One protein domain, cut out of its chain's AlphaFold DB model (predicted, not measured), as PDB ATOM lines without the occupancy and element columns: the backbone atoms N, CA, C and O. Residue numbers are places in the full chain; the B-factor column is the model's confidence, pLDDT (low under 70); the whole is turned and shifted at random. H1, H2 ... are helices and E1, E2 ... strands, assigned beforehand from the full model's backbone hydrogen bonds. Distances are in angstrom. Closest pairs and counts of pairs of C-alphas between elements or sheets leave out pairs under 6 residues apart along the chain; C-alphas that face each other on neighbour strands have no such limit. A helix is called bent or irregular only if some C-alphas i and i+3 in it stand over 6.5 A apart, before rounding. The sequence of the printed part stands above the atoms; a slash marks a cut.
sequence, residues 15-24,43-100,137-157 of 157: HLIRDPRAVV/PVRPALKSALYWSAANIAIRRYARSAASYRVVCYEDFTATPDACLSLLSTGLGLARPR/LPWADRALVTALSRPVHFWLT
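What this domain is: This is residues 15 to 24, 43 to 100 and 137 to 157 of the 157 residues of an uncharacterized protein of Sporichthyaceae bacterium (UniProt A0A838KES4). A short parallel strand pair, E1 and E2, lies between two groups of helices: on E1's side the long helices H2 and H5 run side by side with little H1 packed on both, and on E2's side is H4, joined to E2 through H3. The printed part has 89 residues, mostly helix, in the order E1 H1 H2 E2 H3 H4 H5. It is only just loose, close to compact, with a radius of gyration of the C-alphas of 15.0 A and spans of 44 by 30 by 25 A.

Where its parts are: E1, residues 15 to 17, begins at C-alpha 15 (38.437, 1.544, 45.221). H1 is residues 20 to 24. H2, residues 47 to 65, measures 26.9 A; E2, residues 70 to 75, 16.7 A. H3 is residues 76 to 81, and H4, residues 83 to 94, measures 16.4 A. H5, residues 139 to 154, measures 20.6 A and ends at C-alpha 154 (25.448, -5.125, 42.567); it is irregular, with C-alphas 148 and 151 7.5 A apart, and has a kink of 49 degrees near residue 148.

How they stand to each other: E1 and E2 are parallel at 20 degrees, with N 15 and O 72 2.8 A apart, within hydrogen-bond range. The closest C-alphas of E1 and H2, His 15 and Ile 61, are 7.7 A apart. H2 touches H5, closest at C-alphas Ala 51 and Val 145, 5.5 A, at a shallow tilt of 12 degrees, the same way. H1 touches H5, closest at C-alphas Arg 21 and Val 145, 6.2 A. H2 touches H1 with its residues 47 to 54 alone, closest at C-alphas Val 24 and Ser 50, 5.9 A. The closest C-alphas of E2 and H4, Val 74 and Cys 86, are 8.0 A apart. H3 and H4 are close but not clearly touching, with C-alphas Phe 79 and Cys 86 closest at 5.8 A. H2 and H4 are apart. Every O i to N i+4 pair is within hydrogen-bond range in H1, H2, H3 and H4, and 10 of 12 in H5.

The domain as a whole: The C-alphas farthest apart, Ala 97 and Ala 140, are 44.7 A apart. Residues 25 to 42 and 101 to 136 are not printed; the C-alpha gaps are 11.8 A and 33.9 A. The links printed whole are tight. Residue 43 alone has pLDDT under 70.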
ATOM      1  N   HIS A  15      38.634   2.745  46.020       94.44
ATOM      2  CA  HIS A  15      38.437   1.544  45.221       94.44
ATOM      3  C   HIS A  15      37.737   1.895  43.909       94.44
ATOM      4  O   HIS A  15      36.520   2.064  43.866       94.44
ATOM      5  N   LEU A  16      38.524   2.009  42.840       93.62
ATOM      6  CA  LEU A  16      38.011   2.196  41.488       93.62
ATOM      7  C   LEU A  16      37.511   0.855  40.942       93.62
ATOM      8  O   LEU A  16      38.303  -0.064  40.728       93.62
ATOM      9  N   ILE A  17      36.208   0.760  40.709       94.56
ATOM     10  CA  ILE A  17      35.564  -0.389  40.073       94.56
ATOM     11  C   ILE A  17      35.244  -0.047  38.622       94.56
ATOM     12  O   ILE A  17      35.021   1.107  38.283       94.56
ATOM     13  N   ARG A  18      35.217  -1.055  37.759       93.19
ATOM     14  CA  ARG A  18      34.838  -0.916  36.351       93.19
ATOM     15  C   ARG A  18      33.910  -2.052  35.975       93.19
ATOM     16  O   ARG A  18      34.069  -3.149  36.531       93.19
ATOM     17  N   ASP A  19      33.025  -1.817  35.007       94.25
ATOM     18  CA  ASP A  19      32.147  -2.854  34.477       94.25
ATOM     19  C   ASP A  19      32.949  -4.135  34.148       94.25
ATOM     20  O   ASP A  19      33.926  -4.094  33.386       94.25
ATOM     21  N   PRO A  20      32.565  -5.297  34.703       94.06
ATOM     22  CA  PRO A  20      33.314  -6.539  34.543       94.06
ATOM     23  C   PRO A  20      33.420  -6.972  33.074       94.06
ATOM     24  O   PRO A  20      34.441  -7.525  32.666       94.06
ATOM     25  N   ARG A  21      32.416  -6.674  32.242       94.88
ATOM     26  CA  ARG A  21      32.419  -6.956  30.796       94.88
ATOM     27  C   ARG A  21      33.438  -6.076  30.083       94.88
ATOM     28  O   ARG A  21      34.152  -6.553  29.198       94.88
ATOM     29  N   ALA A  22      33.547  -4.818  30.504       93.00
ATOM     30  CA  ALA A  22      34.560  -3.896  30.009       93.00
ATOM     31  C   ALA A  22      35.978  -4.348  30.400       93.00
ATOM     32  O   ALA A  22      36.891  -4.279  29.573       93.00
ATOM     33  N   VAL A  23      36.157  -4.891  31.611       91.50
ATOM     34  CA  VAL A  23      37.429  -5.485  32.057       91.50
ATOM     35  C   VAL A  23      37.805  -6.694  31.200       91.50
ATOM     36  O   VAL A  23      38.900  -6.708  30.635       91.50
ATOM     37  N   VAL A  24      36.896  -7.661  31.021       92.06
ATOM     38  CA  VAL A  24      37.151  -8.846  30.180       92.06
ATOM     39  C   VAL A  24      37.498  -8.437  28.744       92.06
ATOM     40  O   VAL A  24      38.483  -8.924  28.185       92.06
ATOM     41  N   PRO A  43      48.629 -11.748  30.905       66.94
ATOM     42  CA  PRO A  43      48.195 -12.931  30.174       66.94
ATOM     43  C   PRO A  43      46.691 -12.871  29.899       66.94
ATOM     44  O   PRO A  43      45.898 -12.557  30.790       66.94
ATOM     45  N   VAL A  44      46.291 -13.220  28.673       72.62
ATOM     46  CA  VAL A  44      44.871 -13.305  28.314       72.62
ATOM     47  C   VAL A  44      44.236 -14.466  29.056       72.62
ATOM     48  O   VAL A  44      44.674 -15.614  28.957       72.62
ATOM     49  N   ARG A  45      43.181 -14.153  29.798       83.06
ATOM     50  CA  ARG A  45      42.376 -15.127  30.522       83.06
ATOM     51  C   ARG A  45      41.092 -15.413  29.736       83.06
ATOM     52  O   ARG A  45      40.556 -14.514  29.087       83.06
ATOM     53  N   PRO A  46      40.577 -16.653  29.788       90.50
ATOM     54  CA  PRO A  46      39.213 -16.936  29.354       90.50
ATOM     55  C   PRO A  46      38.209 -16.077  30.131       90.50
ATOM     56  O   PRO A  46      38.434 -15.814  31.315       90.50
ATOM     57  N   ALA A  47      37.086 -15.709  29.508       91.50
ATOM     58  CA  ALA A  47      36.077 -14.825  30.102       91.50
ATOM     59  C   ALA A  47      35.624 -15.282  31.501       91.50
ATOM     60  O   ALA A  47      35.547 -14.469  32.420       91.50
ATOM     61  N   LEU A  48      35.430 -16.594  31.688       92.62
ATOM     62  CA  LEU A  48      35.154 -17.216  32.988       92.62
ATOM     63  C   LEU A  48      36.213 -16.856  34.040       92.62
ATOM     64  O   LEU A  48      35.891 -16.381  35.127       92.62
ATOM     65  N   LYS A  49      37.493 -17.062  33.716       92.19
ATOM     66  CA  LYS A  49      38.603 -16.820  34.641       92.19
ATOM     67  C   LYS A  49      38.766 -15.328  34.931       92.19
ATOM     68  O   LYS A  49      39.026 -14.978  36.078       92.19
ATOM     69  N   SER A  50      38.586 -14.460  33.933       91.44
ATOM     70  CA  SER A  50      38.591 -13.004  34.132       91.44
ATOM     71  C   SER A  50      37.451 -12.553  35.045       91.44
ATOM     72  O   SER A  50      37.696 -11.785  35.969       91.44
ATOM     73  N   ALA A  51      36.231 -13.064  34.847       93.19
ATOM     74  CA  ALA A  51      35.081 -12.735  35.690       93.19
ATOM     75  C   ALA A  51      35.285 -13.190  37.142       93.19
ATOM     76  O   ALA A  51      35.060 -12.416  38.069       93.19
ATOM     77  N   LEU A  52      35.774 -14.418  37.352       93.81
ATOM     78  CA  LEU A  52      36.079 -14.932  38.690       93.81
ATOM     79  C   LEU A  52      37.195 -14.133  39.368       93.81
ATOM     80  O   LEU A  52      37.079 -13.801  40.546       93.81
ATOM     81  N   TYR A  53      38.254 -13.795  38.628       92.56
ATOM     82  CA  TYR A  53      39.343 -12.970  39.143       92.56
ATOM     83  C   TYR A  53      38.856 -11.569  39.521       92.56
ATOM     84  O   TYR A  53      39.173 -11.091  40.608       92.56
ATOM     85  N   TRP A  54      38.040 -10.940  38.668       94.12
ATOM     86  CA  TRP A  54      37.412  -9.651  38.953       94.12
ATOM     87  C   TRP A  54      36.593  -9.723  40.247       94.12
ATOM     88  O   TRP A  54      36.813  -8.924  41.155       94.12
ATOM     89  N   SER A  55      35.719 -10.722  40.387       94.94
ATOM     90  CA  SER A  55      34.903 -10.903  41.593       94.94
ATOM     91  C   SER A  55      35.765 -11.117  42.842       94.94
ATOM     92  O   SER A  55      35.568 -10.446  43.855       94.94
ATOM     93  N   ALA A  56      36.760 -12.005  42.769       94.25
ATOM     94  CA  ALA A  56      37.652 -12.309  43.885       94.25
ATOM     95  C   ALA A  56      38.483 -11.092  44.320       94.25
ATOM     96  O   ALA A  56      38.581 -10.816  45.517       94.25
ATOM     97  N   ALA A  57      39.040 -10.336  43.368       92.62
ATOM     98  CA  ALA A  57      39.819  -9.133  43.645       92.62
ATOM     99  C   ALA A  57      38.973  -8.069  44.361       92.62
ATOM    100  O   ALA A  57      39.383  -7.541  45.396       92.62
ATOM    101  N   ASN A  58      37.759  -7.819  43.871       95.12
ATOM    102  CA  ASN A  58      36.853  -6.848  44.473       95.12
ATOM    103  C   ASN A  58      36.397  -7.259  45.886       95.12
ATOM    104  O   ASN A  58      36.374  -6.429  46.800       95.12
ATOM    105  N   ILE A  59      36.092  -8.545  46.101       94.00
ATOM    106  CA  ILE A  59      35.774  -9.086  47.434       94.00
ATOM    107  C   ILE A  59      36.968  -8.915  48.383       94.00
ATOM    108  O   ILE A  59      36.791  -8.495  49.532       94.00
ATOM    109  N   ALA A  60      38.183  -9.221  47.920       93.31
ATOM    110  CA  ALA A  60      39.397  -9.106  48.721       93.31
ATOM    111  C   ALA A  60      39.662  -7.655  49.148       93.31
ATOM    112  O   ALA A  60      39.898  -7.405  50.334       93.31
ATOM    113  N   ILE A  61      39.541  -6.695  48.223       92.00
ATOM    114  CA  ILE A  61      39.689  -5.263  48.524       92.00
ATOM    115  C   ILE A  61      38.628  -4.819  49.532       92.00
ATOM    116  O   ILE A  61      38.964  -4.190  50.535       92.00
ATOM    117  N   ARG A  62      37.359  -5.202  49.340       90.38
ATOM    118  CA  ARG A  62      36.287  -4.850  50.286       90.38
ATOM    119  C   ARG A  62      36.536  -5.429  51.678       90.38
ATOM    120  O   ARG A  62      36.267  -4.765  52.678       90.38
ATOM    121  N   ARG A  63      37.058  -6.656  51.766       91.62
ATOM    122  CA  ARG A  63      37.421  -7.281  53.046       91.62
ATOM    123  C   ARG A  63      38.578  -6.545  53.719       91.62
ATOM    124  O   ARG A  63      38.519  -6.340  54.927       91.62
ATOM    125  N   TYR A  64      39.589  -6.134  52.958       88.25
ATOM    126  CA  TYR A  64      40.714  -5.347  53.465       88.25
ATOM    127  C   TYR A  64      40.271  -3.969  53.975       88.25
ATOM    128  O   TYR A  64      40.660  -3.542  55.063       88.25
ATOM    129  N   ALA A  65      39.382  -3.315  53.230       90.62
ATOM    130  CA  ALA A  65      38.863  -1.996  53.551       90.62
ATOM    131  C   ALA A  65      38.068  -1.928  54.866       90.62
ATOM    132  O   ALA A  65      37.910  -0.848  55.419       90.62
ATOM    133  N   ARG A  66      37.626  -3.066  55.425       88.75
ATOM    134  CA  ARG A  66      37.005  -3.114  56.764       88.75
ATOM    135  C   ARG A  66      37.931  -2.652  57.893       88.75
ATOM    136  O   ARG A  66      37.445  -2.369  58.977       88.75
ATOM    137  N   SER A  67      39.242  -2.627  57.661       87.69
ATOM    138  CA  SER A  67      40.230  -2.071  58.599       87.69
ATOM    139  C   SER A  67      40.850  -0.756  58.129       87.69
ATOM    140  O   SER A  67      41.842  -0.326  58.703       87.69
ATOM    141  N   ALA A  68      40.317  -0.144  57.071       89.56
ATOM    142  CA  ALA A  68      40.751   1.175  56.632       89.56
ATOM    143  C   ALA A  68      40.044   2.266  57.450       89.56
ATOM    144  O   ALA A  68      38.921   2.074  57.912       89.56
ATOM    145  N   ALA A  69      40.690   3.422  57.588       89.62
ATOM    146  CA  ALA A  69      40.109   4.605  58.214       89.62
ATOM    147  C   ALA A  69      38.946   5.169  57.386       89.62
ATOM    148  O   ALA A  69      37.954   5.643  57.938       89.62
ATOM    149  N   SER A  70      39.040   5.073  56.058       90.62
ATOM    150  CA  SER A  70      37.919   5.315  55.159       90.62
ATOM    151  C   SER A  70      37.953   4.377  53.958       90.62
ATOM    152  O   SER A  70      39.001   3.857  53.564       90.62
ATOM    153  N   TYR A  71      36.777   4.157  53.377       92.75
ATOM    154  CA  TYR A  71      36.599   3.363  52.172       92.75
ATOM    155  C   TYR A  71      35.609   4.058  51.246       92.75
ATOM    156  O   TYR A  71      34.461   4.294  51.625       92.75
ATOM    157  N   ARG A  72      36.053   4.383  50.031       92.88
ATOM    158  CA  ARG A  72      35.240   5.033  48.998       92.88
ATOM    159  C   ARG A  72      35.306   4.210  47.725       92.88
ATOM    160  O   ARG A  72      36.392   3.830  47.296       92.88
ATOM    161  N   VAL A  73      34.151   3.945  47.127       93.31
ATOM    162  CA  VAL A  73      34.057   3.279  45.826       93.31
ATOM    163  C   VAL A  73      33.855   4.339  44.754       93.31
ATOM    164  O   VAL A  73      33.100   5.285  44.960       93.31
ATOM    165  N   VAL A  74      34.553   4.190  43.635       93.69
ATOM    166  CA  VAL A  74      34.429   5.059  42.465       93.69
ATOM    167  C   VAL A  74      34.104   4.170  41.281       93.69
ATOM    168  O   VAL A  74      34.857   3.243  40.992       93.69
ATOM    169  N   CYS A  75      32.995   4.442  40.605       92.50
ATOM    170  CA  CYS A  75      32.676   3.787  39.347       92.50
ATOM    171  C   CYS A  75      33.515   4.419  38.228       92.50
ATOM    172  O   CYS A  75      33.558   5.643  38.096       92.50
ATOM    173  N   TYR A  76      34.210   3.598  37.443       93.50
ATOM    174  CA  TYR A  76      35.009   4.044  36.305       93.50
ATOM    175  C   TYR A  76      34.145   4.810  35.310       93.50
ATOM    176  O   TYR A  76      34.562   5.851  34.819       93.50
ATOM    177  N   GLU A  77      32.946   4.313  35.037       92.88
ATOM    178  CA  GLU A  77      32.017   4.901  34.084       92.88
ATOM    179  C   GLU A  77      31.602   6.317  34.532       92.88
ATOM    180  O   GLU A  77      31.751   7.265  33.756       92.88
ATOM    181  N   ASP A  78      31.242   6.497  35.808       91.94
ATOM    182  CA  ASP A  78      30.926   7.816  36.386       91.94
ATOM    183  C   ASP A  78      32.143   8.748  36.389       91.94
ATOM    184  O   ASP A  78      32.042   9.930  36.041       91.94
ATOM    185  N   PHE A  79      33.318   8.204  36.729       92.38
ATOM    186  CA  PHE A  79      34.576   8.940  36.686       92.38
ATOM    187  C   PHE A  79      34.878   9.434  35.275       92.38
ATOM    188  O   PHE A  79      35.242  10.588  35.104       92.38
ATOM    189  N   THR A  80      34.705   8.597  34.253       91.75
ATOM    190  CA  THR A  80      34.942   9.018  32.869       91.75
ATOM    191  C   THR A  80      33.898   9.996  32.348       91.75
ATOM    192  O   THR A  80      34.227  10.803  31.484       91.75
ATOM    193  N   ALA A  81      32.669   9.958  32.871       92.00
ATOM    194  CA  ALA A  81      31.625  10.913  32.517       92.00
ATOM    195  C   ALA A  81      31.876  12.296  33.135       92.00
ATOM    196  O   ALA A  81      31.644  13.312  32.482       92.00
ATOM    197  N   THR A  82      32.363  12.347  34.383       91.56
ATOM    198  CA  THR A  82      32.602  13.604  35.113       91.56
ATOM    199  C   THR A  82      33.912  13.597  35.927       91.56
ATOM    200  O   THR A  82      33.881  13.687  37.160       91.56
ATOM    201  N   PRO A  83      35.094  13.548  35.274       90.06
ATOM    202  CA  PRO A  83      36.375  13.353  35.964       90.06
ATOM    203  C   PRO A  83      36.653  14.415  37.032       90.06
ATOM    204  O   PRO A  83      37.036  14.099  38.158       90.06
ATOM    205  N   ASP A  84      36.399  15.681  36.702       89.31
ATOM    206  CA  ASP A  84      36.636  16.815  37.595       89.31
ATOM    207  C   ASP A  84      35.744  16.809  38.836       89.31
ATOM    208  O   ASP A  84      36.213  17.118  39.938       89.31
ATOM    209  N   ALA A  85      34.472  16.441  38.675       90.56
ATOM    210  CA  ALA A  85      33.534  16.341  39.785       90.56
ATOM    211  C   ALA A  85      33.932  15.191  40.719       90.56
ATOM    212  O   ALA A  85      34.040  15.391  41.931       90.56
ATOM    213  N   CYS A  86      34.249  14.017  40.161       92.00
ATOM    214  CA  CYS A  86      34.717  12.870  40.936       92.00
ATOM    215  C   CYS A  86      36.009  13.180  41.704       92.00
ATOM    216  O   CYS A  86      36.089  12.892  42.898       92.00
ATOM    217  N   LEU A  87      37.002  13.807  41.064       91.31
ATOM    218  CA  LEU A  87      38.247  14.193  41.735       91.31
ATOM    219  C   LEU A  87      38.016  15.217  42.844       91.31
ATOM    220  O   LEU A  87      38.619  15.088  43.906       91.31
ATOM    221  N   SER A  88      37.130  16.190  42.625       90.94
ATOM    222  CA  SER A  88      36.797  17.200  43.635       90.94
ATOM    223  C   SER A  88      36.123  16.575  44.861       90.94
ATOM    224  O   SER A  88      36.466  16.906  45.997       90.94
ATOM    225  N   LEU A  89      35.197  15.632  44.651       91.25
ATOM    226  CA  LEU A  89      34.533  14.902  45.735       91.25
ATOM    227  C   LEU A  89      35.514  14.019  46.514       91.25
ATOM    228  O   LEU A  89      35.483  13.994  47.746       91.25
ATOM    229  N   LEU A  90      36.409  13.320  45.813       92.19
ATOM    230  CA  LEU A  90      37.428  12.479  46.438       92.19
ATOM    231  C   LEU A  90      38.439  13.303  47.233       92.19
ATOM    232  O   LEU A  90      38.703  12.969  48.385       92.19
ATOM    233  N   SER A  91      38.974  14.384  46.658       91.38
ATOM    234  CA  SER A  91      39.960  15.228  47.335       91.38
ATOM    235  C   SER A  91      39.364  15.873  48.582       91.38
ATOM    236  O   SER A  91      39.964  15.805  49.651       91.38
ATOM    237  N   THR A  92      38.136  16.388  48.480       91.19
ATOM    238  CA  THR A  92      37.402  16.953  49.624       91.19
ATOM    239  C   THR A  92      37.166  15.895  50.698       91.19
ATOM    240  O   THR A  92      37.452  16.120  51.870       91.19
ATOM    241  N   GLY A  93      36.703  14.704  50.308       88.44
ATOM    242  CA  GLY A  93      36.439  13.612  51.242       88.44
ATOM    243  C   GLY A  93      37.689  13.032  51.914       88.44
ATOM    244  O   GLY A  93      37.571  12.397  52.962       88.44
ATOM    245  N   LEU A  94      38.868  13.217  51.323       89.62
ATOM    246  CA  LEU A  94      40.148  12.764  51.870       89.62
ATOM    247  C   LEU A  94      40.931  13.887  52.568       89.62
ATOM    248  O   LEU A  94      41.979  13.615  53.142       89.62
ATOM    249  N   GLY A  95      40.447  15.133  52.525       89.94
ATOM    250  CA  GLY A  95      41.191  16.290  53.033       89.94
ATOM    251  C   GLY A  95      42.480  16.566  52.251       89.94
ATOM    252  O   GLY A  95      43.452  17.058  52.818       89.94
ATOM    253  N   LEU A  96      42.510  16.218  50.962       88.00
ATOM    254  CA  LEU A  96      43.663  16.390  50.082       88.00
ATOM    255  C   LEU A  96      43.476  17.595  49.158       88.00
ATOM    256  O   LEU A  96      42.357  17.946  48.777       88.00
ATOM    257  N   ALA A  97      44.591  18.187  48.729       87.25
ATOM    258  CA  ALA A  97      44.574  19.145  47.632       87.25
ATOM    259  C   ALA A  97      44.051  18.468  46.355       87.25
ATOM    260  O   ALA A  97      44.416  17.329  46.048       87.25
ATOM    261  N   ARG A  98      43.194  19.166  45.599       82.81
ATOM    262  CA  ARG A  98      42.643  18.629  44.351       82.81
ATOM    263  C   ARG A  98      43.778  18.406  43.340       82.81
ATOM    264  O   ARG A  98      44.468  19.371  43.000       82.81
ATOM    265  N   PRO A  99      43.961  17.177  42.823       78.50
ATOM    266  CA  PRO A  99      44.940  16.935  41.776       78.50
ATOM    267  C   PRO A  99      44.503  17.631  40.484       78.50
ATOM    268  O   PRO A  99      43.314  17.675  40.156       78.50
ATOM    269  N   ARG A 100      45.470  18.170  39.738       75.38
ATOM    270  CA  ARG A 100      45.224  18.666  38.381       75.38
ATOM    271  C   ARG A 100      45.221  17.481  37.426       75.38
ATOM    272  O   ARG A 100      46.147  16.672  37.458       75.38
ATOM    273  N   LEU A 137      32.561  -7.792  22.613       92.31
ATOM    274  CA  LEU A 137      32.515  -9.002  23.419       92.31
ATOM    275  C   LEU A 137      31.449  -9.952  22.856       92.31
ATOM    276  O   LEU A 137      30.292  -9.538  22.736       92.31
ATOM    277  N   PRO A 138      31.792 -11.219  22.547       93.81
ATOM    278  CA  PRO A 138      30.808 -12.201  22.112       93.81
ATOM    279  C   PRO A 138      29.634 -12.275  23.089       93.81
ATOM    280  O   PRO A 138      29.817 -12.207  24.305       93.81
ATOM    281  N   TRP A 139      28.417 -12.431  22.568       94.62
ATOM    282  CA  TRP A 139      27.202 -12.396  23.385       94.62
ATOM    283  C   TRP A 139      27.214 -13.447  24.509       94.62
ATOM    284  O   TRP A 139      26.763 -13.151  25.615       94.62
ATOM    285  N   ALA A 140      27.777 -14.632  24.244       95.00
ATOM    286  CA  ALA A 140      27.908 -15.714  25.215       95.00
ATOM    287  C   ALA A 140      28.843 -15.323  26.369       95.00
ATOM    288  O   ALA A 140      28.473 -15.453  27.534       95.00
ATOM    289  N   ASP A 141      30.005 -14.741  26.054       94.94
ATOM    290  CA  ASP A 141      30.936 -14.214  27.056       94.94
ATOM    291  C   ASP A 141      30.296 -13.071  27.850       94.94
ATOM    292  O   ASP A 141      30.414 -13.011  29.071       94.94
ATOM    293  N   ARG A 142      29.557 -12.179  27.182       94.50
ATOM    294  CA  ARG A 142      28.846 -11.074  27.832       94.50
ATOM    295  C   ARG A 142      27.803 -11.577  28.830       94.50
ATOM    296  O   ARG A 142      27.729 -11.045  29.940       94.50
ATOM    297  N   ALA A 143      27.016 -12.586  28.459       95.12
ATOM    298  CA  ALA A 143      26.018 -13.201  29.332       95.12
ATOM    299  C   ALA A 143      26.672 -13.934  30.513       95.12
ATOM    300  O   ALA A 143      26.285 -13.710  31.660       95.12
ATOM    301  N   LEU A 144      27.711 -14.732  30.242       96.00
ATOM    302  CA  LEU A 144      28.477 -15.460  31.252       96.00
ATOM    303  C   LEU A 144      29.088 -14.512  32.288       96.00
ATOM    304  O   LEU A 144      28.879 -14.689  33.487       96.00
ATOM    305  N   VAL A 145      29.815 -13.489  31.829       95.25
ATOM    306  CA  VAL A 145      30.444 -12.495  32.707       95.25
ATOM    307  C   VAL A 145      29.378 -11.813  33.553       95.25
ATOM    308  O   VAL A 145      29.524 -11.782  34.768       95.25
ATOM    309  N   THR A 146      28.280 -11.358  32.935       93.88
ATOM    310  CA  THR A 146      27.167 -10.723  33.657       93.88
ATOM    311  C   THR A 146      26.644 -11.621  34.773       93.88
ATOM    312  O   THR A 146      26.525 -11.161  35.902       93.88
ATOM    313  N   ALA A 147      26.355 -12.894  34.491       94.00
ATOM    314  CA  ALA A 147      25.814 -13.817  35.487       94.00
ATOM    315  C   ALA A 147      26.779 -14.035  36.665       94.00
ATOM    316  O   ALA A 147      26.365 -13.977  37.822       94.00
ATOM    317  N   LEU A 148      28.068 -14.228  36.379       92.81
ATOM    318  CA  LEU A 148      29.085 -14.535  37.389       92.81
ATOM    319  C   LEU A 148      29.495 -13.331  38.238       92.81
ATOM    320  O   LEU A 148      29.860 -13.489  39.404       92.81
ATOM    321  N   SER A 149      29.465 -12.129  37.665       92.50
ATOM    322  CA  SER A 149      29.841 -10.908  38.373       92.50
ATOM    323  C   SER A 149      28.655 -10.214  39.034       92.50
ATOM    324  O   SER A 149      28.881  -9.368  39.894       92.50
ATOM    325  N   ARG A 150      27.404 -10.539  38.663       90.44
ATOM    326  CA  ARG A 150      26.194  -9.827  39.119       90.44
ATOM    327  C   ARG A 150      26.121  -9.623  40.637       90.44
ATOM    328  O   ARG A 150      25.859  -8.487  41.020       90.44
ATOM    329  N   PRO A 151      26.364 -10.631  41.500       87.38
ATOM    330  CA  PRO A 151      26.268 -10.427  42.945       87.38
ATOM    331  C   PRO A 151      27.284  -9.397  43.444       87.38
ATOM    332  O   PRO A 151      26.924  -8.461  44.143       87.38
ATOM    333  N   VAL A 152      28.546  -9.529  43.030       86.06
ATOM    334  CA  VAL A 152      29.631  -8.641  43.470       86.06
ATOM    335  C   VAL A 152      29.475  -7.243  42.878       86.06
ATOM    336  O   VAL A 152      29.665  -6.262  43.585       86.06
ATOM    337  N   HIS A 153      29.086  -7.146  41.608       84.25
ATOM    338  CA  HIS A 153      28.842  -5.877  40.930       84.25
ATOM    339  C   HIS A 153      27.713  -5.094  41.598       84.25
ATOM    340  O   HIS A 153      27.923  -3.946  41.965       84.25
ATOM    341  N   PHE A 154      26.577  -5.744  41.869       83.06
ATOM    342  CA  PHE A 154      25.448  -5.125  42.567       83.06
ATOM    343  C   PHE A 154      25.789  -4.660  43.993       83.06
ATOM    344  O   PHE A 154      25.152  -3.761  44.513       83.06
ATOM    345  N   TRP A 155      26.771  -5.271  44.662       76.56
ATOM    346  CA  TRP A 155      27.174  -4.857  46.015       76.56
ATOM    347  C   TRP A 155      28.151  -3.675  46.023       76.56
ATOM    348  O   TRP A 155      28.468  -3.138  47.090       76.56
ATOM    349  N   LEU A 156      28.709  -3.337  44.861       79.31
ATOM    350  CA  LEU A 156      29.738  -2.314  44.701       79.31
ATOM    351  C   LEU A 156      29.217  -1.054  44.007       79.31
ATOM    352  O   LEU A 156      29.806   0.001  44.228       79.31
ATOM    353  N   THR A 157      28.151  -1.171  43.215       72.69
ATOM    354  CA  THR A 157      27.393  -0.067  42.603       72.69
ATOM    355  C   THR A 157      26.136   0.221  43.406       72.69
ATOM    356  O   THR A 157      25.921   1.392  43.770       72.69
TER     357      THR A 157